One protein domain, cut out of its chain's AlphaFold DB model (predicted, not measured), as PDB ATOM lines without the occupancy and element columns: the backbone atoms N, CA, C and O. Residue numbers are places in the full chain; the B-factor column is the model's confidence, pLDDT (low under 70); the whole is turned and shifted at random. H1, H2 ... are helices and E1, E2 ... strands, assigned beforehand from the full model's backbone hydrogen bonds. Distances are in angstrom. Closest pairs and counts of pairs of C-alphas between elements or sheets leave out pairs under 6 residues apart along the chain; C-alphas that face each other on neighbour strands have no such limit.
ATOM      1  N   SER A 275      -6.004-124.862-151.081       32.88
ATOM      2  CA  SER A 275      -7.332-124.804-151.696       32.88
ATOM      3  C   SER A 275      -7.626-126.207-152.215       32.88
ATOM      4  O   SER A 275      -7.201-126.595-153.303       32.88
ATOM      5  N   TYR A 276      -8.287-127.013-151.389       34.75
ATOM      6  CA  TYR A 276      -8.849-128.268-151.854       34.75
ATOM      7  C   TYR A 276     -10.024-127.948-152.788       34.75
ATOM      8  O   TYR A 276     -11.108-127.575-152.366       34.75
ATOM      9  N   GLY A 277      -9.762-128.024-154.093       33.06
ATOM     10  CA  GLY A 277     -10.721-128.532-155.076       33.06
ATOM     11  C   GLY A 277     -12.052-127.804-155.296       33.06
ATOM     12  O   GLY A 277     -12.997-128.475-155.691       33.06
ATOM     13  N   VAL A 278     -12.169-126.481-155.119       37.94
ATOM     14  CA  VAL A 278     -13.382-125.756-155.560       37.94
ATOM     15  C   VAL A 278     -13.151-125.101-156.923       37.94
ATOM     16  O   VAL A 278     -12.295-124.229-157.094       37.94
ATOM     17  N   THR A 279     -13.925-125.543-157.913       39.50
ATOM     18  CA  THR A 279     -13.828-125.182-159.336       39.50
ATOM     19  C   THR A 279     -14.232-123.735-159.662       39.50
ATOM     20  O   THR A 279     -14.029-123.296-160.791       39.50
ATOM     21  N   ASP A 280     -14.693-122.937-158.693       52.62
ATOM     22  CA  ASP A 280     -15.275-121.607-158.939       52.62
ATOM     23  C   ASP A 280     -14.397-120.459-158.429       52.62
ATOM     24  O   ASP A 280     -14.808-119.586-157.657       52.62
ATOM     25  N   LYS A 281     -13.155-120.411-158.928       55.47
ATOM     26  CA  LYS A 281     -12.238-119.278-158.696       55.47
ATOM     27  C   LYS A 281     -12.866-117.928-159.086       55.47
ATOM     28  O   LYS A 281     -12.480-116.903-158.532       55.47
ATOM     29  N   GLY A 282     -13.827-117.925-160.016       58.72
ATOM     30  CA  GLY A 282     -14.568-116.739-160.452       58.72
ATOM     31  C   GLY A 282     -15.532-116.191-159.396       58.72
ATOM     32  O   GLY A 282     -15.453-115.003-159.084       58.72
ATOM     33  N   LEU A 283     -16.383-117.041-158.812       63.59
ATOM     34  CA  LEU A 283     -17.383-116.638-157.816       63.59
ATOM     35  C   LEU A 283     -16.723-116.160-156.521       63.59
ATOM     36  O   LEU A 283     -17.048-115.090-156.013       63.59
ATOM     37  N   ILE A 284     -15.724-116.904-156.038       65.19
ATOM     38  CA  ILE A 284     -14.960-116.549-154.832       65.19
ATOM     39  C   ILE A 284     -14.212-115.227-155.037       65.19
ATOM     40  O   ILE A 284     -14.202-114.371-154.151       65.19
ATOM     41  N   ALA A 285     -13.610-115.018-156.213       63.50
ATOM     42  CA  ALA A 285     -12.956-113.750-156.529       63.50
ATOM     43  C   ALA A 285     -13.953-112.587-156.583       63.50
ATOM     44  O   ALA A 285     -13.629-111.483-156.156       63.50
ATOM     45  N   LEU A 286     -15.162-112.822-157.095       62.28
ATOM     46  CA  LEU A 286     -16.195-111.801-157.210       62.28
ATOM     47  C   LEU A 286     -16.807-111.453-155.843       62.28
ATOM     48  O   LEU A 286     -16.974-110.275-155.541       62.28
ATOM     49  N   ALA A 287     -17.003-112.448-154.978       64.44
ATOM     50  CA  ALA A 287     -17.395-112.261-153.584       64.44
ATOM     51  C   ALA A 287     -16.348-111.439-152.801       64.44
ATOM     52  O   ALA A 287     -16.701-110.495-152.092       64.44
ATOM     53  N   ARG A 288     -15.048-111.714-152.999       65.94
ATOM     54  CA  ARG A 288     -13.939-110.986-152.348       65.94
ATOM     55  C   ARG A 288     -13.743-109.546-152.841       65.94
ATOM     56  O   ARG A 288     -13.231-108.725-152.091       65.94
ATOM     57  N   ARG A 289     -14.190-109.189-154.054       64.12
ATOM     58  CA  ARG A 289     -14.120-107.797-154.567       64.12
ATOM     59  C   ARG A 289     -14.973-106.805-153.784       64.12
ATOM     60  O   ARG A 289     -14.742-105.606-153.883       64.12
ATOM     61  N   SER A 290     -15.959-107.291-153.037       63.12
ATOM     62  CA  SER A 290     -16.826-106.451-152.212       63.12
ATOM     63  C   SER A 290     -16.115-105.851-150.988       63.12
ATOM     64  O   SER A 290     -16.744-105.084-150.265       63.12
ATOM     65  N   ASN A 291     -14.859-106.237-150.703       65.00
ATOM     66  CA  ASN A 291     -14.104-105.933-149.472       65.00
ATOM     67  C   ASN A 291     -14.842-106.267-148.158       65.00
ATOM     68  O   ASN A 291     -14.348-105.973-147.072       65.00
ATOM     69  N   THR A 292     -16.009-106.905-148.241       72.06
ATOM     70  CA  THR A 292     -16.875-107.225-147.103       72.06
ATOM     71  C   THR A 292     -16.587-108.624-146.565       72.06
ATOM     72  O   THR A 292     -16.861-108.909-145.405       72.06
ATOM     73  N   ILE A 293     -15.997-109.489-147.394       78.00
ATOM     74  CA  ILE A 293     -15.623-110.857-147.045       78.00
ATOM     75  C   ILE A 293     -14.105-110.944-146.893       78.00
ATOM     76  O   ILE A 293     -13.374-110.679-147.849       78.00
ATOM     77  N   LYS A 294     -13.654-111.384-145.717       77.50
ATOM     78  CA  LYS A 294     -12.253-111.666-145.394       77.50
ATOM     79  C   LYS A 294     -11.852-113.060-145.883       77.50
ATOM     80  O   LYS A 294     -10.931-113.203-146.686       77.50
ATOM     81  N   THR A 295     -12.605-114.081-145.474       77.19
ATOM     82  CA  THR A 295     -12.277-115.492-145.733       77.19
ATOM     83  C   THR A 295     -13.516-116.263-146.166       77.19
ATOM     84  O   THR A 295     -14.611-116.025-145.671       77.19
ATOM     85  N   ILE A 296     -13.336-117.214-147.083       81.62
ATOM     86  CA  ILE A 296     -14.335-118.236-147.413       81.62
ATOM     87  C   ILE A 296     -13.603-119.571-147.361       81.62
ATOM     88  O   ILE A 296     -12.586-119.717-148.045       81.62
ATOM     89  N   ALA A 297     -14.107-120.510-146.570       80.50
ATOM     90  CA  ALA A 297     -13.586-121.865-146.454       80.50
ATOM     91  C   ALA A 297     -14.745-122.856-146.559       80.50
ATOM     92  O   ALA A 297     -15.757-122.674-145.891       80.50
ATOM     93  N   ALA A 298     -14.607-123.890-147.384       84.25
ATOM     94  CA  ALA A 298     -15.602-124.947-147.511       84.25
ATOM     95  C   ALA A 298     -14.908-126.304-147.487       84.25
ATOM     96  O   ALA A 298     -13.916-126.486-148.187       84.25
ATOM     97  N   GLU A 299     -15.418-127.228-146.677       86.00
ATOM     98  CA  GLU A 299     -14.776-128.519-146.425       86.00
ATOM     99  C   GLU A 299     -15.824-129.635-146.239       86.00
ATOM    100  O   GLU A 299     -16.935-129.376-145.750       86.00
ATOM    101  N   PRO A 300     -15.490-130.883-146.616       87.56
ATOM    102  CA  PRO A 300     -16.289-132.062-146.300       87.56
ATOM    103  C   PRO A 300     -16.117-132.495-144.834       87.56
ATOM    104  O   PRO A 300     -15.020-132.440-144.266       87.56
ATOM    105  N   ILE A 301     -17.216-132.979-144.261       88.56
ATOM    106  CA  ILE A 301     -17.341-133.553-142.920       88.56
ATOM    107  C   ILE A 301     -17.411-135.066-143.079       88.56
ATOM    108  O   ILE A 301     -18.250-135.563-143.837       88.56
ATOM    109  N   HIS A 302     -16.562-135.786-142.360       86.69
ATOM    110  CA  HIS A 302     -16.523-137.242-142.361       86.69
ATOM    111  C   HIS A 302     -17.016-137.808-141.026       86.69
ATOM    112  O   HIS A 302     -17.065-137.095-140.025       86.69
ATOM    113  N   GLU A 303     -17.391-139.087-141.017       87.38
ATOM    114  CA  GLU A 303     -17.969-139.780-139.853       87.38
ATOM    115  C   GLU A 303     -17.140-139.646-138.571       87.38
ATOM    116  O   GLU A 303     -17.707-139.476-137.492       87.38
ATOM    117  N   ASN A 304     -15.810-139.692-138.685       84.94
ATOM    118  CA  ASN A 304     -14.905-139.663-137.535       84.94
ATOM    119  C   ASN A 304     -14.374-138.255-137.210       84.94
ATOM    120  O   ASN A 304     -13.508-138.117-136.342       84.94
ATOM    121  N   ASP A 305     -14.854-137.211-137.893       87.19
ATOM    122  CA  ASP A 305     -14.489-135.831-137.575       87.19
ATOM    123  C   ASP A 305     -15.249-135.343-136.327       87.19
ATOM    124  O   ASP A 305     -16.439-135.607-136.146       87.19
ATOM    125  N   ILE A 306     -14.587-134.558-135.474       86.00
ATOM    126  CA  ILE A 306     -15.260-133.884-134.358       86.00
ATOM    127  C   ILE A 306     -15.853-132.589-134.910       86.00
ATOM    128  O   ILE A 306     -15.137-131.602-135.119       86.00
ATOM    129  N   PHE A 307     -17.159-132.604-135.167       89.25
ATOM    130  CA  PHE A 307     -17.881-131.486-135.763       89.25
ATOM    131  C   PHE A 307     -19.047-131.041-134.875       89.25
ATOM    132  O   PHE A 307     -20.010-131.779-134.672       89.25
ATOM    133  N   GLU A 308     -18.971-129.813-134.365       85.31
ATOM    134  CA  GLU A 308     -19.981-129.211-133.494       85.31
ATOM    135  C   GLU A 308     -20.533-127.935-134.128       85.31
ATOM    136  O   GLU A 308     -19.786-127.048-134.552       85.31
ATOM    137  N   VAL A 309     -21.863-127.830-134.171       87.12
ATOM    138  CA  VAL A 309     -22.567-126.661-134.701       87.12
ATOM    139  C   VAL A 309     -23.555-126.168-133.666       87.12
ATOM    140  O   VAL A 309     -24.483-126.881-133.286       87.12
ATOM    141  N   GLN A 310     -23.398-124.912-133.267       83.56
ATOM    142  CA  GLN A 310     -24.344-124.233-132.404       83.56
ATOM    143  C   GLN A 310     -25.209-123.292-133.241       83.56
ATOM    144  O   GLN A 310     -24.727-122.337-133.856       83.56
ATOM    145  N   LEU A 311     -26.511-123.565-133.265       75.75
ATOM    146  CA  LEU A 311     -27.518-122.717-133.899       75.75
ATOM    147  C   LEU A 311     -28.238-121.920-132.796       75.75
ATOM    148  O   LEU A 311     -28.741-122.505-131.843       75.75
ATOM    149  N   GLY A 312     -28.256-120.586-132.889       72.56
ATOM    150  CA  GLY A 312     -28.837-119.691-131.875       72.56
ATOM    151  C   GLY A 312     -28.355-118.243-132.034       72.56
ATOM    152  O   GLY A 312     -27.815-117.901-133.084       72.56
ATOM    153  N   MET A 313     -28.512-117.399-131.005       63.09
ATOM    154  CA  MET A 313     -27.996-116.012-131.014       63.09
ATOM    155  C   MET A 313     -26.457-115.949-131.052       63.09
ATOM    156  O   MET A 313     -25.894-115.022-131.622       63.09
ATOM    157  N   GLY A 314     -25.780-116.965-130.506       68.12
ATOM    158  CA  GLY A 314     -24.330-117.155-130.606       68.12
ATOM    159  C   GLY A 314     -23.987-118.285-131.569       68.12
ATOM    160  O   GLY A 314     -23.628-119.375-131.131       68.12
ATOM    161  N   ARG A 315     -24.159-118.060-132.877       78.31
ATOM    162  CA  ARG A 315     -23.837-119.071-133.894       78.31
ATOM    163  C   ARG A 315     -22.342-119.386-133.850       78.31
ATOM    164  O   ARG A 315     -21.524-118.485-134.014       78.31
ATOM    165  N   SER A 316     -21.989-120.654-133.678       81.19
ATOM    166  CA  SER A 316     -20.597-121.108-133.686       81.19
ATOM    167  C   SER A 316     -20.470-122.436-134.430       81.19
ATOM    168  O   SER A 316     -21.416-123.224-134.500       81.19
ATOM    169  N   LEU A 317     -19.307-122.653-135.040       87.88
ATOM    170  CA  LEU A 317     -18.973-123.869-135.770       87.88
ATOM    171  C   LEU A 317     -17.550-124.273-135.392       87.88
ATOM    172  O   LEU A 317     -16.627-123.465-135.510       87.88
ATOM    173  N   SER A 318     -17.374-125.514-134.941       85.81
ATOM    174  CA  SER A 318     -16.071-126.106-134.644       85.81
ATOM    175  C   SER A 318     -15.897-127.388-135.443       85.81
ATOM    176  O   SER A 318     -16.744-128.275-135.393       85.81
ATOM    177  N   HIS A 319     -14.789-127.482-136.172       87.25
ATOM    178  CA  HIS A 319     -14.407-128.678-136.909       87.25
ATOM    179  C   HIS A 319     -12.972-129.043-136.537       87.25
ATOM    180  O   HIS A 319     -12.045-128.272-136.797       87.25
ATOM    181  N   LYS A 320     -12.791-130.198-135.896       85.31
ATOM    182  CA  LYS A 320     -11.484-130.725-135.499       85.31
ATOM    183  C   LYS A 320     -11.281-132.092-136.139       85.31
ATOM    184  O   LYS A 320     -12.127-132.974-136.023       85.31
ATOM    185  N   ILE A 321     -10.129-132.248-136.779       85.44
ATOM    186  CA  ILE A 321      -9.736-133.465-137.484       85.44
ATOM    187  C   ILE A 321      -8.555-134.078-136.733       85.44
ATOM    188  O   ILE A 321      -7.570-133.389-136.458       85.44
ATOM    189  N   ASP A 322      -8.645-135.369-136.430       81.94
ATOM    190  CA  ASP A 322      -7.507-136.157-135.960       81.94
ATOM    191  C   ASP A 322      -6.735-136.675-137.181       81.94
ATOM    192  O   ASP A 322      -7.147-137.622-137.845       81.94
ATOM    193  N   ILE A 323      -5.614-136.025-137.503       79.81
ATOM    194  CA  ILE A 323      -4.802-136.349-138.687       79.81
ATOM    195  C   ILE A 323      -4.162-137.746-138.635       79.81
ATOM    196  O   ILE A 323      -3.623-138.193-139.644       79.81
ATOM    197  N   MET A 324      -4.185-138.414-137.477       77.00
ATOM    198  CA  MET A 324      -3.562-139.725-137.275       77.00
ATOM    199  C   MET A 324      -4.541-140.891-137.480       77.00
ATOM    200  O   MET A 324      -4.122-142.045-137.405       77.00
ATOM    201  N   LYS A 325      -5.830-140.617-137.723       78.62
ATOM    202  CA  LYS A 325      -6.882-141.632-137.890       78.62
ATOM    203  C   LYS A 325      -7.557-141.528-139.253       78.62
ATOM    204  O   LYS A 325      -7.589-140.469-139.876       78.62
ATOM    205  N   GLU A 326      -8.130-142.640-139.705       79.94
ATOM    206  CA  GLU A 326      -8.981-142.650-140.894       79.94
ATOM    207  C   GLU A 326     -10.274-141.873-140.617       79.94
ATOM    208  O   GLU A 326     -10.990-142.144-139.652       79.94
ATOM    209  N   ARG A 327     -10.575-140.891-141.473       80.50
ATOM    210  CA  ARG A 327     -11.713-139.976-141.294       80.50
ATOM    211  C   ARG A 327     -13.080-140.641-141.525       80.50
ATOM    212  O   ARG A 327     -14.074-140.138-141.013       80.50
ATOM    213  N   GLY A 328     -13.128-141.782-142.217       85.94
ATOM    214  CA  GLY A 328     -14.370-142.484-142.569       85.94
ATOM    215  C   GLY A 328     -15.044-141.910-143.818       85.94
ATOM    216  O   GLY A 328     -14.405-141.189-144.584       85.94
ATOM    217  N   ASP A 329     -16.319-142.234-144.033       85.31
ATOM    218  CA  ASP A 329     -17.091-141.742-145.180       85.31
ATOM    219  C   ASP A 329     -17.550-140.284-144.997       85.31
ATOM    220  O   ASP A 329     -17.681-139.780-143.882       85.31
ATOM    221  N   ILE A 330     -17.820-139.585-146.107       87.62
ATOM    222  CA  ILE A 330     -18.340-138.208-146.080       87.62
ATOM    223  C   ILE A 330     -19.823-138.214-145.687       87.62
ATOM    224  O   ILE A 330     -20.664-138.771-146.400       87.62
ATOM    225  N   VAL A 331     -20.154-137.507-144.605       89.50
ATOM    226  CA  VAL A 331     -21.520-137.361-144.068       89.50
ATOM    227  C   VAL A 331     -22.156-136.009-144.381       89.50
ATOM    228  O   VAL A 331     -23.383-135.875-144.370       89.50
ATOM    229  N   GLY A 332     -21.354-134.994-144.701       88.62
ATOM    230  CA  GLY A 332     -21.854-133.653-144.981       88.62
ATOM    231  C   GLY A 332     -20.784-132.691-145.470       88.62
ATOM    232  O   GLY A 332     -19.625-133.050-145.636       88.62
ATOM    233  N   TYR A 333     -21.193-131.452-145.705       89.56
ATOM    234  CA  TYR A 333     -20.338-130.379-146.201       89.56
ATOM    235  C   TYR A 333     -20.717-129.081-145.493       89.56
ATOM    236  O   TYR A 333     -21.897-128.824-145.225       89.56
ATOM    237  N   TYR A 334     -19.731-128.235-145.214       89.69
ATOM    238  CA  TYR A 334     -19.979-126.903-144.672       89.69
ATOM    239  C   TYR A 334     -19.181-125.833-145.409       89.69
ATOM    240  O   TYR A 334     -18.164-126.114-146.037       89.69
ATOM    241  N   CYS A 335     -19.658-124.595-145.313       89.00
ATOM    242  CA  CYS A 335     -18.951-123.396-145.736       89.00
ATOM    243  C   CYS A 335     -19.000-122.361-144.611       89.00
ATOM    244  O   CYS A 335     -20.071-122.100-144.057       89.00
ATOM    245  N   LEU A 336     -17.845-121.784-144.296       86.12
ATOM    246  CA  LEU A 336     -17.634-120.686-143.365       86.12
ATOM    247  C   LEU A 336     -17.203-119.444-144.150       86.12
ATOM    248  O   LEU A 336     -16.257-119.487-144.937       86.12
ATOM    249  N   VAL A 337     -17.885-118.334-143.897       84.94
ATOM    250  CA  VAL A 337     -17.598-117.013-144.447       84.94
ATOM    251  C   VAL A 337     -17.300-116.069-143.291       84.94
ATOM    252  O   VAL A 337     -18.158-115.804-142.452       84.94
ATOM    253  N   GLU A 338     -16.083-115.545-143.255       82.75
ATOM    254  CA  GLU A 338     -15.678-114.500-142.318       82.75
ATOM    255  C   GLU A 338     -15.819-113.146-143.003       82.75
ATOM    256  O   GLU A 338     -15.295-112.932-144.099       82.75
ATOM    257  N   LEU A 339     -16.524-112.224-142.359       83.19
ATOM    258  CA  LEU A 339     -16.707-110.862-142.832       83.19
ATOM    259  C   LEU A 339     -15.590-109.962-142.296       83.19
ATOM    260  O   LEU A 339     -15.087-110.143-141.188       83.19
ATOM    261  N   SER A 340     -15.233-108.938-143.067       79.44
ATOM    262  CA  SER A 340     -14.192-107.968-142.700       79.44
ATOM    263  C   SER A 340     -14.544-107.154-141.448       79.44
ATOM    264  O   SER A 340     -13.659-106.594-140.814       79.44
ATOM    265  N   ASN A 341     -15.826-107.096-141.071       76.69
ATOM    266  CA  ASN A 341     -16.317-106.414-139.870       76.69
ATOM    267  C   ASN A 341     -16.293-107.290-138.598       76.69
ATOM    268  O   ASN A 341     -16.824-106.876-137.571       76.69
ATOM    269  N   GLY A 342     -15.717-108.496-138.664       73.31
ATOM    270  CA  GLY A 342     -15.613-109.423-137.533       73.31
ATOM    271  C   GLY A 342     -16.816-110.355-137.344       73.31
ATOM    272  O   GLY A 342     -16.774-111.217-136.471       73.31
ATOM    273  N   GLY A 343     -17.873-110.230-138.157       81.25
ATOM    274  CA  GLY A 343     -18.970-111.200-138.191       81.25
ATOM    275  C   GLY A 343     -18.599-112.476-138.954       81.25
ATOM    276  O   GLY A 343     -17.761-112.451-139.853       81.25
ATOM    277  N   SER A 344     -19.257-113.592-138.648       83.19
ATOM    278  CA  SER A 344     -19.130-114.832-139.418       83.19
ATOM    279  C   SER A 344     -20.498-115.393-139.792       83.19
ATOM    280  O   SER A 344     -21.473-115.284-139.049       83.19
ATOM    281  N   GLN A 345     -20.578-115.971-140.985       84.75
ATOM    282  CA  GLN A 345     -21.746-116.685-141.483       84.75
ATOM    283  C   GLN A 345     -21.313-118.075-141.916       84.75
ATOM    284  O   GLN A 345     -20.249-118.248-142.502       84.75
ATOM    285  N   PHE A 346     -22.131-119.083-141.644       88.62
ATOM    286  CA  PHE A 346     -21.843-120.438-142.095       88.62
ATOM    287  C   PHE A 346     -23.106-121.173-142.515       88.62
ATOM    288  O   PHE A 346     -24.194-120.968-141.962       88.62
ATOM    289  N   LYS A 347     -22.931-122.078-143.475       90.94
ATOM    290  CA  LYS A 347     -23.950-123.020-143.926       90.94
ATOM    291  C   LYS A 347     -23.406-124.435-143.803       90.94
ATOM    292  O   LYS A 347     -22.291-124.705-144.231       90.94
ATOM    293  N   VAL A 348     -24.219-125.325-143.245       91.31
ATOM    294  CA  VAL A 348     -23.945-126.761-143.139       91.31
ATOM    295  C   VAL A 348     -25.061-127.497-143.869       91.31
ATOM    296  O   VAL A 348     -26.227-127.103-143.765       91.31
ATOM    297  N   MET A 349     -24.703-128.522-144.635       89.81
ATOM    298  CA  MET A 349     -25.635-129.401-145.335       89.81
ATOM    299  C   MET A 349     -25.177-130.846-145.155       89.81
ATOM    300  O   MET A 349     -24.002-131.154-145.359       89.81
ATOM    301  N   SER A 350     -26.091-131.743-144.788       92.00
ATOM    302  CA  SER A 350     -25.794-133.175-144.828       92.00
ATOM    303  C   SER A 350     -25.639-133.643-146.277       92.00
ATOM    304  O   SER A 350     -26.131-132.997-147.210       92.00
ATOM    305  N   LYS A 351     -25.004-134.798-146.488       88.62
ATOM    306  CA  LYS A 351     -24.923-135.423-147.816       88.62
ATOM    307  C   LYS A 351     -26.314-135.589-148.439       88.62
ATOM    308  O   LYS A 351     -26.511-135.264-149.608       88.62
ATOM    309  N   LYS A 352     -27.306-135.961-147.622       86.75
ATOM    310  CA  LYS A 352     -28.712-136.076-148.028       86.75
ATOM    311  C   LYS A 352     -29.338-134.728-148.402       86.75
ATOM    312  O   LYS A 352     -30.107-134.661-149.355       86.75
ATOM    313  N   ASP A 353     -29.005-133.646-147.703       86.69
ATOM    314  CA  ASP A 353     -29.500-132.304-148.050       86.69
ATOM    315  C   ASP A 353     -28.946-131.824-149.389       86.69
ATOM    316  O   ASP A 353     -29.667-131.207-150.172       86.69
ATOM    317  N   VAL A 354     -27.678-132.132-149.673       85.69
ATOM    318  CA  VAL A 354     -27.064-131.849-150.975       85.69
ATOM    319  C   VAL A 354     -27.723-132.681-152.072       85.69
ATOM    320  O   VAL A 354     -28.039-132.142-153.129       85.69
ATOM    321  N   GLU A 355     -27.999-133.963-151.830       84.50
ATOM    322  CA  GLU A 355     -28.737-134.812-152.773       84.50
ATOM    323  C   GLU A 355     -30.155-134.292-153.030       84.50
ATOM    324  O   GLU A 355     -30.594-134.247-154.179       84.50
ATOM    325  N   ASN A 356     -30.859-133.837-151.992       83.19
ATOM    326  CA  ASN A 356     -32.181-133.224-152.123       83.19
ATOM    327  C   ASN A 356     -32.117-131.917-152.921       83.19
ATOM    328  O   ASN A 356     -32.954-131.686-153.796       83.19
ATOM    329  N   HIS A 357     -31.114-131.074-152.656       80.56
ATOM    330  CA  HIS A 357     -30.883-129.842-153.406       80.56
ATOM    331  C   HIS A 357     -30.586-130.148-154.879       80.56
ATOM    332  O   HIS A 357     -31.234-129.598-155.769       80.56
ATOM    333  N   ARG A 358     -29.693-131.107-155.146       76.50
ATOM    334  CA  ARG A 358     -29.398-131.617-156.488       76.50
ATOM    335  C   ARG A 358     -30.667-132.079-157.200       76.50
ATOM    336  O   ARG A 358     -30.903-131.650-158.321       76.50
ATOM    337  N   ASN A 359     -31.475-132.931-156.569       72.62
ATOM    338  CA  ASN A 359     -32.685-133.492-157.177       72.62
ATOM    339  C   ASN A 359     -33.735-132.410-157.476       72.62
ATOM    340  O   ASN A 359     -34.475-132.524-158.450       72.62
ATOM    341  N   LYS A 360     -33.802-131.363-156.646       71.12
ATOM    342  CA  LYS A 360     -34.746-130.255-156.822       71.12
ATOM    343  C   LYS A 360     -34.329-129.302-157.941       71.12
ATOM    344  O   LYS A 360     -35.195-128.811-158.660       71.12
ATOM    345  N   PHE A 361     -33.033-129.020-158.064       65.25
ATOM    346  CA  PHE A 361     -32.555-127.956-158.940       65.25
ATOM    347  C   PHE A 361     -31.904-128.471-160.229       65.25
ATOM    348  O   PHE A 361     -32.183-127.891-161.266       65.25
ATOM    349  N   SER A 362     -31.157-129.583-160.239       61.62
ATOM    350  CA  SER A 362     -30.348-129.993-161.400       61.62
ATOM    351  C   SER A 362     -31.136-130.656-162.546       61.62
ATOM    352  O   SER A 362     -31.781-131.689-162.363       61.62
ATOM    353  N   LYS A 363     -30.982-130.133-163.775       54.09
ATOM    354  CA  LYS A 363     -31.470-130.750-165.035       54.09
ATOM    355  C   LYS A 363     -30.761-132.068-165.415       54.09
ATOM    356  O   LYS A 363     -31.319-132.853-166.175       54.09
ATOM    357  N   ALA A 364     -29.542-132.314-164.929       49.59
ATOM    358  CA  ALA A 364     -28.644-133.346-165.468       49.59
ATOM    359  C   ALA A 364     -28.908-134.780-164.969       49.59
ATOM    360  O   ALA A 364     -28.331-135.720-165.506       49.59
ATOM    361  N   TYR A 365     -29.730-134.971-163.931       46.91
ATOM    362  CA  TYR A 365     -29.925-136.284-163.293       46.91
ATOM    363  C   TYR A 365     -31.063-137.127-163.893       46.91
ATOM    364  O   TYR A 365     -31.036-138.348-163.762       46.91
ATOM    365  N   ASP A 366     -32.020-136.516-164.602       48.84
ATOM    366  CA  ASP A 366     -33.106-137.270-165.252       48.84
ATOM    367  C   ASP A 366     -32.627-138.071-166.475       48.84
ATOM    368  O   ASP A 366     -33.305-139.008-166.904       48.84
ATOM    369  N   SER A 367     -31.444-137.763-167.028       49.97
ATOM    370  CA  SER A 367     -30.812-138.663-167.987       49.97
ATOM    371  C   SER A 367     -30.105-139.777-167.215       49.97
ATOM    372  O   SER A 367     -29.209-139.539-166.405       49.97
ATOM    373  N   LYS A 368     -30.493-141.035-167.460       50.62
ATOM    374  CA  LYS A 368     -29.800-142.242-166.963       50.62
ATOM    375  C   LYS A 368     -28.395-142.405-167.582       50.62
ATOM    376  O   LYS A 368     -27.926-143.524-167.780       50.62
ATOM    377  N   ASP A 369     -27.725-141.308-167.921       49.12
ATOM    378  CA  ASP A 369     -26.390-141.312-168.484       49.12
ATOM    379  C   ASP A 369     -25.363-141.459-167.365       49.12
ATOM    380  O   ASP A 369     -25.200-140.596-166.497       49.12
ATOM    381  N   ALA A 370     -24.564-142.522-167.450       47.94
ATOM    382  CA  ALA A 370     -23.398-142.759-166.596       47.94
ATOM    383  C   ALA A 370     -22.335-141.632-166.666       47.94
ATOM    384  O   ALA A 370     -21.343-141.661-165.941       47.94
ATOM    385  N   ASN A 371     -22.534-140.630-167.530       48.66
ATOM    386  CA  ASN A 371     -21.628-139.513-167.778       48.66
ATOM    387  C   ASN A 371     -22.017-138.194-167.078       48.66
ATOM    388  O   ASN A 371     -21.355-137.184-167.321       48.66
ATOM    389  N   ASN A 372     -23.046-138.180-166.221       61.00
ATOM    390  CA  ASN A 372     -23.445-136.986-165.468       61.00
ATOM    391  C   ASN A 372     -22.302-136.477-164.554       61.00
ATOM    392  O   ASN A 372     -21.683-137.246-163.816       61.00
ATOM    393  N   ILE A 373     -22.038-135.166-164.592       62.25
ATOM    394  CA  ILE A 373     -20.995-134.467-163.820       62.25
ATOM    395  C   ILE A 373     -21.152-134.714-162.312       62.25
ATOM    396  O   ILE A 373     -20.149-134.904-161.629       62.25
ATOM    397  N   TRP A 374     -22.387-134.809-161.810       68.00
ATOM    398  CA  TRP A 374     -22.667-135.133-160.406       68.00
ATOM    399  C   TRP A 374     -22.251-136.551-160.016       68.00
ATOM    400  O   TRP A 374     -21.857-136.763-158.877       68.00
ATOM    401  N   ASN A 375     -22.301-137.510-160.944       65.19
ATOM    402  CA  ASN A 375     -21.859-138.881-160.680       65.19
ATOM    403  C   ASN A 375     -20.330-138.992-160.710       65.19
ATOM    404  O   ASN A 375     -19.761-139.807-159.993       65.19
ATOM    405  N   LYS A 376     -19.658-138.171-161.529       65.38
ATOM    406  CA  LYS A 376     -18.190-138.159-161.628       65.38
ATOM    407  C   LYS A 376     -17.514-137.345-160.527       65.38
ATOM    408  O   LYS A 376     -16.460-137.748-160.060       65.38
ATOM    409  N   ASN A 377     -18.101-136.210-160.145       74.12
ATOM    410  CA  ASN A 377     -17.504-135.216-159.249       74.12
ATOM    411  C   ASN A 377     -18.525-134.715-158.208       74.12
ATOM    412  O   ASN A 377     -18.744-133.510-158.077       74.12
ATOM    413  N   PHE A 378     -19.167-135.634-157.478       78.56
ATOM    414  CA  PHE A 378     -20.192-135.299-156.482       78.56
ATOM    415  C   PHE A 378     -19.679-134.316-155.418       78.56
ATOM    416  O   PHE A 378     -20.308-133.288-155.183       78.56
ATOM    417  N   ASP A 379     -18.505-134.582-154.839       77.69
ATOM    418  CA  ASP A 379     -17.951-133.781-153.738       77.69
ATOM    419  C   ASP A 379     -17.652-132.336-154.149       77.69
ATOM    420  O   ASP A 379     -17.952-131.397-153.413       77.69
ATOM    421  N   ALA A 380     -17.122-132.134-155.357       74.25
ATOM    422  CA  ALA A 380     -16.840-130.798-155.878       74.25
ATOM    423  C   ALA A 380     -18.134-129.992-156.099       74.25
ATOM    424  O   ALA A 380     -18.193-128.802-155.779       74.25
ATOM    425  N   MET A 381     -19.189-130.645-156.599       75.44
ATOM    426  CA  MET A 381     -20.504-130.026-156.794       75.44
ATOM    427  C   MET A 381     -21.218-129.752-155.466       75.44
ATOM    428  O   MET A 381     -21.873-128.718-155.306       75.44
ATOM    429  N   ALA A 382     -21.053-130.642-154.488       80.94
ATOM    430  CA  ALA A 382     -21.557-130.465-153.136       80.94
ATOM    431  C   ALA A 382     -20.926-129.239-152.462       80.94
ATOM    432  O   ALA A 382     -21.645-128.358-151.990       80.94
ATOM    433  N   LEU A 383     -19.593-129.122-152.501       80.44
ATOM    434  CA  LEU A 383     -18.868-127.970-151.959       80.44
ATOM    435  C   LEU A 383     -19.302-126.658-152.623       80.44
ATOM    436  O   LEU A 383     -19.603-125.691-151.923       80.44
ATOM    437  N   LYS A 384     -19.421-126.638-153.957       78.75
ATOM    438  CA  LYS A 384     -19.951-125.488-154.708       78.75
ATOM    439  C   LYS A 384     -21.339-125.074-154.215       78.75
ATOM    440  O   LYS A 384     -21.579-123.900-153.932       78.75
ATOM    441  N   THR A 385     -22.234-126.046-154.065       82.12
ATOM    442  CA  THR A 385     -23.609-125.817-153.606       82.12
ATOM    443  C   THR A 385     -23.623-125.159-152.227       82.12
ATOM    444  O   THR A 385     -24.298-124.149-152.025       82.12
ATOM    445  N   VAL A 386     -22.836-125.674-151.278       85.62
ATOM    446  CA  VAL A 386     -22.788-125.114-149.920       85.62
ATOM    447  C   VAL A 386     -22.183-123.706-149.903       85.62
ATOM    448  O   VAL A 386     -22.657-122.854-149.150       85.62
ATOM    449  N   VAL A 387     -21.204-123.417-150.768       82.38
ATOM    450  CA  VAL A 387     -20.646-122.063-150.934       82.38
ATOM    451  C   VAL A 387     -21.710-121.078-151.422       82.38
ATOM    452  O   VAL A 387     -21.870-120.020-150.814       82.38
ATOM    453  N   ILE A 388     -22.478-121.429-152.457       80.62
ATOM    454  CA  ILE A 388     -23.580-120.598-152.980       80.62
ATOM    455  C   ILE A 388     -24.601-120.309-151.873       80.62
ATOM    456  O   ILE A 388     -24.978-119.156-151.655       80.62
ATOM    457  N   GLN A 389     -25.007-121.338-151.125       83.06
ATOM    458  CA  GLN A 389     -25.975-121.186-150.037       83.06
ATOM    459  C   GLN A 389     -25.437-120.334-148.875       83.06
ATOM    460  O   GLN A 389     -26.206-119.595-148.266       83.06
ATOM    461  N   ALA A 390     -24.137-120.394-148.571       84.81
ATOM    462  CA  ALA A 390     -23.520-119.537-147.558       84.81
ATOM    463  C   ALA A 390     -23.425-118.070-148.010       84.81
ATOM    464  O   ALA A 390     -23.703-117.164-147.226       84.81
ATOM    465  N   LEU A 391     -23.090-117.820-149.280       82.38
ATOM    466  CA  LEU A 391     -22.978-116.464-149.830       82.38
ATOM    467  C   LEU A 391     -24.318-115.720-149.856       82.38
ATOM    468  O   LEU A 391     -24.335-114.510-149.651       82.38
ATOM    469  N   LYS A 392     -25.439-116.433-150.020       82.56
ATOM    470  CA  LYS A 392     -26.795-115.861-149.908       82.56
ATOM    471  C   LYS A 392     -27.114-115.280-148.528       82.56
ATOM    472  O   LYS A 392     -27.994-114.435-148.422       82.56
ATOM    473  N   LEU A 393     -26.420-115.735-147.484       80.44
ATOM    474  CA  LEU A 393     -26.589-115.248-146.110       80.44
ATOM    475  C   LEU A 393     -25.698-114.035-145.804       80.44
ATOM    476  O   LEU A 393     -25.793-113.460-144.722       80.44
ATOM    477  N   CYS A 394     -24.798-113.669-146.719       80.12
ATOM    478  CA  CYS A 394     -23.801-112.631-146.499       80.12
ATOM    479  C   CYS A 394     -24.245-111.285-147.100       80.12
ATOM    480  O   CYS A 394     -24.865-111.264-148.165       80.12
ATOM    481  N   PRO A 395     -23.867-110.148-146.486       71.88
ATOM    482  CA  PRO A 395     -24.093-108.822-147.056       71.88
ATOM    483  C   PRO A 395     -23.098-108.562-148.200       71.88
ATOM    484  O   PRO A 395     -22.084-107.895-148.025       71.88
ATOM    485  N   ILE A 396     -23.355-109.138-149.374       73.75
ATOM    486  CA  ILE A 396     -22.554-108.937-150.590       73.75
ATOM    487  C   ILE A 396     -23.198-107.897-151.514       73.75
ATOM    488  O   ILE A 396     -24.385-107.599-151.404       73.75
ATOM    489  N   SER A 397     -22.418-107.328-152.438       62.47
ATOM    490  CA  SER A 397     -22.945-106.367-153.414       62.47
ATOM    491  C   SER A 397     -24.018-107.002-154.307       62.47
ATOM    492  O   SER A 397     -23.977-108.201-154.579       62.47
ATOM    493  N   ILE A 398     -24.943-106.185-154.824       62.59
ATOM    494  CA  ILE A 398     -26.005-106.633-155.745       62.59
ATOM    495  C   ILE A 398     -25.401-107.359-156.958       62.59
ATOM    496  O   ILE A 398     -25.875-108.417-157.346       62.59
ATOM    497  N   GLU A 399     -24.283-106.858-157.493       63.91
ATOM    498  CA  GLU A 399     -23.557-107.504-158.595       63.91
ATOM    499  C   GLU A 399     -23.021-108.898-158.227       63.91
ATOM    500  O   GLU A 399     -22.987-109.797-159.070       63.91
ATOM    501  N   ALA A 400     -22.591-109.085-156.974       61.91
ATOM    502  CA  ALA A 400     -22.132-110.374-156.475       61.91
ATOM    503  C   ALA A 400     -23.286-111.332-156.209       61.91
ATOM    504  O   ALA A 400     -23.191-112.507-156.559       61.91
ATOM    505  N   MET A 401     -24.393-110.826-155.676       66.50
ATOM    506  CA  MET A 401     -25.611-111.604-155.495       66.50
ATOM    507  C   MET A 401     -26.198-112.046-156.844       66.50
ATOM    508  O   MET A 401     -26.533-113.215-157.000       66.50
ATOM    509  N   ASP A 402     -26.212-111.179-157.858       65.38
ATOM    510  CA  ASP A 402     -26.647-111.519-159.219       65.38
ATOM    511  C   ASP A 402     -25.777-112.604-159.867       65.38
ATOM    512  O   ASP A 402     -26.281-113.443-160.617       65.38
ATOM    513  N   ALA A 403     -24.468-112.607-159.596       66.62
ATOM    514  CA  ALA A 403     -23.571-113.658-160.066       66.62
ATOM    515  C   ALA A 403     -23.871-115.000-159.381       66.62
ATOM    516  O   ALA A 403     -24.026-116.000-160.078       66.62
ATOM    517  N   VAL A 404     -24.041-114.998-158.051       67.31
ATOM    518  CA  VAL A 404     -24.441-116.179-157.261       67.31
ATOM    519  C   VAL A 404     -25.774-116.743-157.765       67.31
ATOM    520  O   VAL A 404     -25.907-117.948-157.962       67.31
ATOM    521  N   LEU A 405     -26.757-115.875-158.022       69.06
ATOM    522  CA  LEU A 405     -28.081-116.270-158.504       69.06
ATOM    523  C   LEU A 405     -28.059-116.773-159.950       69.06
ATOM    524  O   LEU A 405     -28.822-117.673-160.287       69.06
ATOM    525  N   ARG A 406     -27.220-116.203-160.824       67.88
ATOM    526  CA  ARG A 406     -27.068-116.696-162.202       67.88
ATOM    527  C   ARG A 406     -26.438-118.081-162.219       67.88
ATOM    528  O   ARG A 406     -26.916-118.938-162.948       67.88
ATOM    529  N   GLU A 407     -25.408-118.285-161.409       66.19
ATOM    530  CA  GLU A 407     -24.711-119.563-161.307       66.19
ATOM    531  C   GLU A 407     -25.624-120.657-160.742       66.19
ATOM    532  O   GLU A 407     -25.623-121.772-161.246       66.19
ATOM    533  N   GLU A 408     -26.498-120.320-159.789       65.12
ATOM    534  CA  GLU A 408     -27.555-121.232-159.345       65.12
ATOM    535  C   GLU A 408     -28.599-121.484-160.450       65.12
ATOM    536  O   GLU A 408     -29.013-122.618-160.650       65.12
ATOM    537  N   LYS A 409     -29.009-120.458-161.214       61.03
ATOM    538  CA  LYS A 409     -29.996-120.583-162.308       61.03
ATOM    539  C   LYS A 409     -29.509-121.387-163.507       61.03
ATOM    540  O   LYS A 409     -30.336-122.013-164.163       61.03
ATOM    541  N   GLU A 410     -28.210-121.387-163.793       55.66
ATOM    542  CA  GLU A 410     -27.625-122.252-164.827       55.66
ATOM    543  C   GLU A 410     -27.853-123.741-164.517       55.66
ATOM    544  O   GLU A 410     -27.963-124.545-165.445       55.66
ATOM    545  N   ASP A 411     -28.047-124.089-163.240       51.50
ATOM    546  CA  ASP A 411     -28.380-125.443-162.811       51.50
ATOM    547  C   ASP A 411     -29.899-125.744-162.787       51.50
ATOM    548  O   ASP A 411     -30.243-126.924-162.803       51.50
ATOM    549  N   ILE A 412     -30.802-124.742-162.822       46.75
ATOM    550  CA  ILE A 412     -32.263-124.846-162.546       46.75
ATOM    551  C   ILE A 412     -33.137-125.194-163.784       46.75
ATOM    552  O   ILE A 412     -32.945-124.666-164.881       46.75
TER     553      ILE A 412
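Overview. This is residues 275 to 412 of the 486 residues of the protein "Recombinase RecT" of Methanobrevibacter sp (UniProt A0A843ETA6). A sheet of three long antiparallel strands, E1, E4 and E5, is covered on one face by helix H4, which runs slantwise over all three, while H2 stands up from the same face at E5. H5 folds back from the end of H4 and lies side by side with H1, farther from the sheet; on the sheet's other side is the small hairpin E2 and E3, with few contacts to it, and residues 366 to 371 stick out between H2 and H3. The printed part has 138 residues with five named helices and five named strands, in the order H1 E1 E2 E3 E4 E5 H2 H3 H4 H5; the class is mixed, helices and strands. The whole is compact, with a radius of gyration of the C-alphas of 15.6 A and spans of 47 by 42 by 27 A.

Arrangement. H1, residues 281 to 288, only grazes the sheet with its residues 284 to 288. In that sheet E1, residues 293 to 302, and E5, residues 344 to 350, are the edge strands, and E4, residues 330 to 339, is the inner one. E1 and E4 are antiparallel at 168 degrees, with N 297 and O 336 2.9 A apart and N 336 and O 297 2.8 A apart, within hydrogen-bond range. E4 and E5, a hairpin, are antiparallel at 167 degrees, with N 335 and O 347 2.8 A apart. E2, residues 306 to 310, and E3, residues 316 to 320, form another antiparallel hairpin at 180 degrees, with N 308 and O 318 2.9 A apart. The closest C-alphas of E3 and E5 are those of Leu 317 and Phe 346, 7.7 A apart. H2, residues 351 to 361, and H4, residues 378 to 391, are on the same face of the sheet E1 E4 E5, giving two layers, helices on one face of a sheet. H2 is over E5 at a height over the sheet of 8.7 A and stands up from the sheet, its line rising 56 degrees. H4 is over E1, E4 and E5 at a height of 7.6 A, slantwise to the strands, at 34 degrees to E1 on the local plane; its closest C-alphas with E4 are those of Val 387 and Cys 335, 5.6 A apart. H3, residues 373 to 376, is close to H4 but not clearly touching, the closest C-alphas being those of Trp 374 and Met 381, 6.6 A apart. H5, residues 398 to 411, forms a helical hairpin with H4, which touches it with residues 388 to 391 alone; they run opposite ways at a shallow tilt of 31 degrees, and the C-alphas of Ile 388 and Val 404 are closest, 6.2 A apart. H5 touches H1 with residues 400 to 404 alone, closest at the C-alphas of Ala 400 and Ala 287, 5.9 A apart. Every O i to N i+4 pair is within hydrogen-bond range in H1, H2 and H4, and 9 of 10 in H5; H3 is too short for such a pair.

Along the chain. H1 begins at C-alpha 281 (-12.238, -119.278, -158.696). E1 is 26.8 A long from first to last C-alpha, E4 27.6 A and E5 20.3 A; E2 and E3 are each 13.4 A. E4 begins at C-alpha 330 (-18.340, -138.208, -146.080). H2 is 15.4 A long, and H4 and H5 are 20.2 A each. H5 ends at C-alpha 411 (-28.380, -125.443, -162.811).

Size, cuts and confidence. The two C-alphas farthest apart are those of Asn 341 and Lys 368, 46.9 A. The printed part has no cut. The link from H2 to H3, 11 residues, is long. Mean pLDDT of the printed part is 73.4, and it is under 70 at residues 275 to 291, 313 to 314, 361 to 376 and 397 to 412.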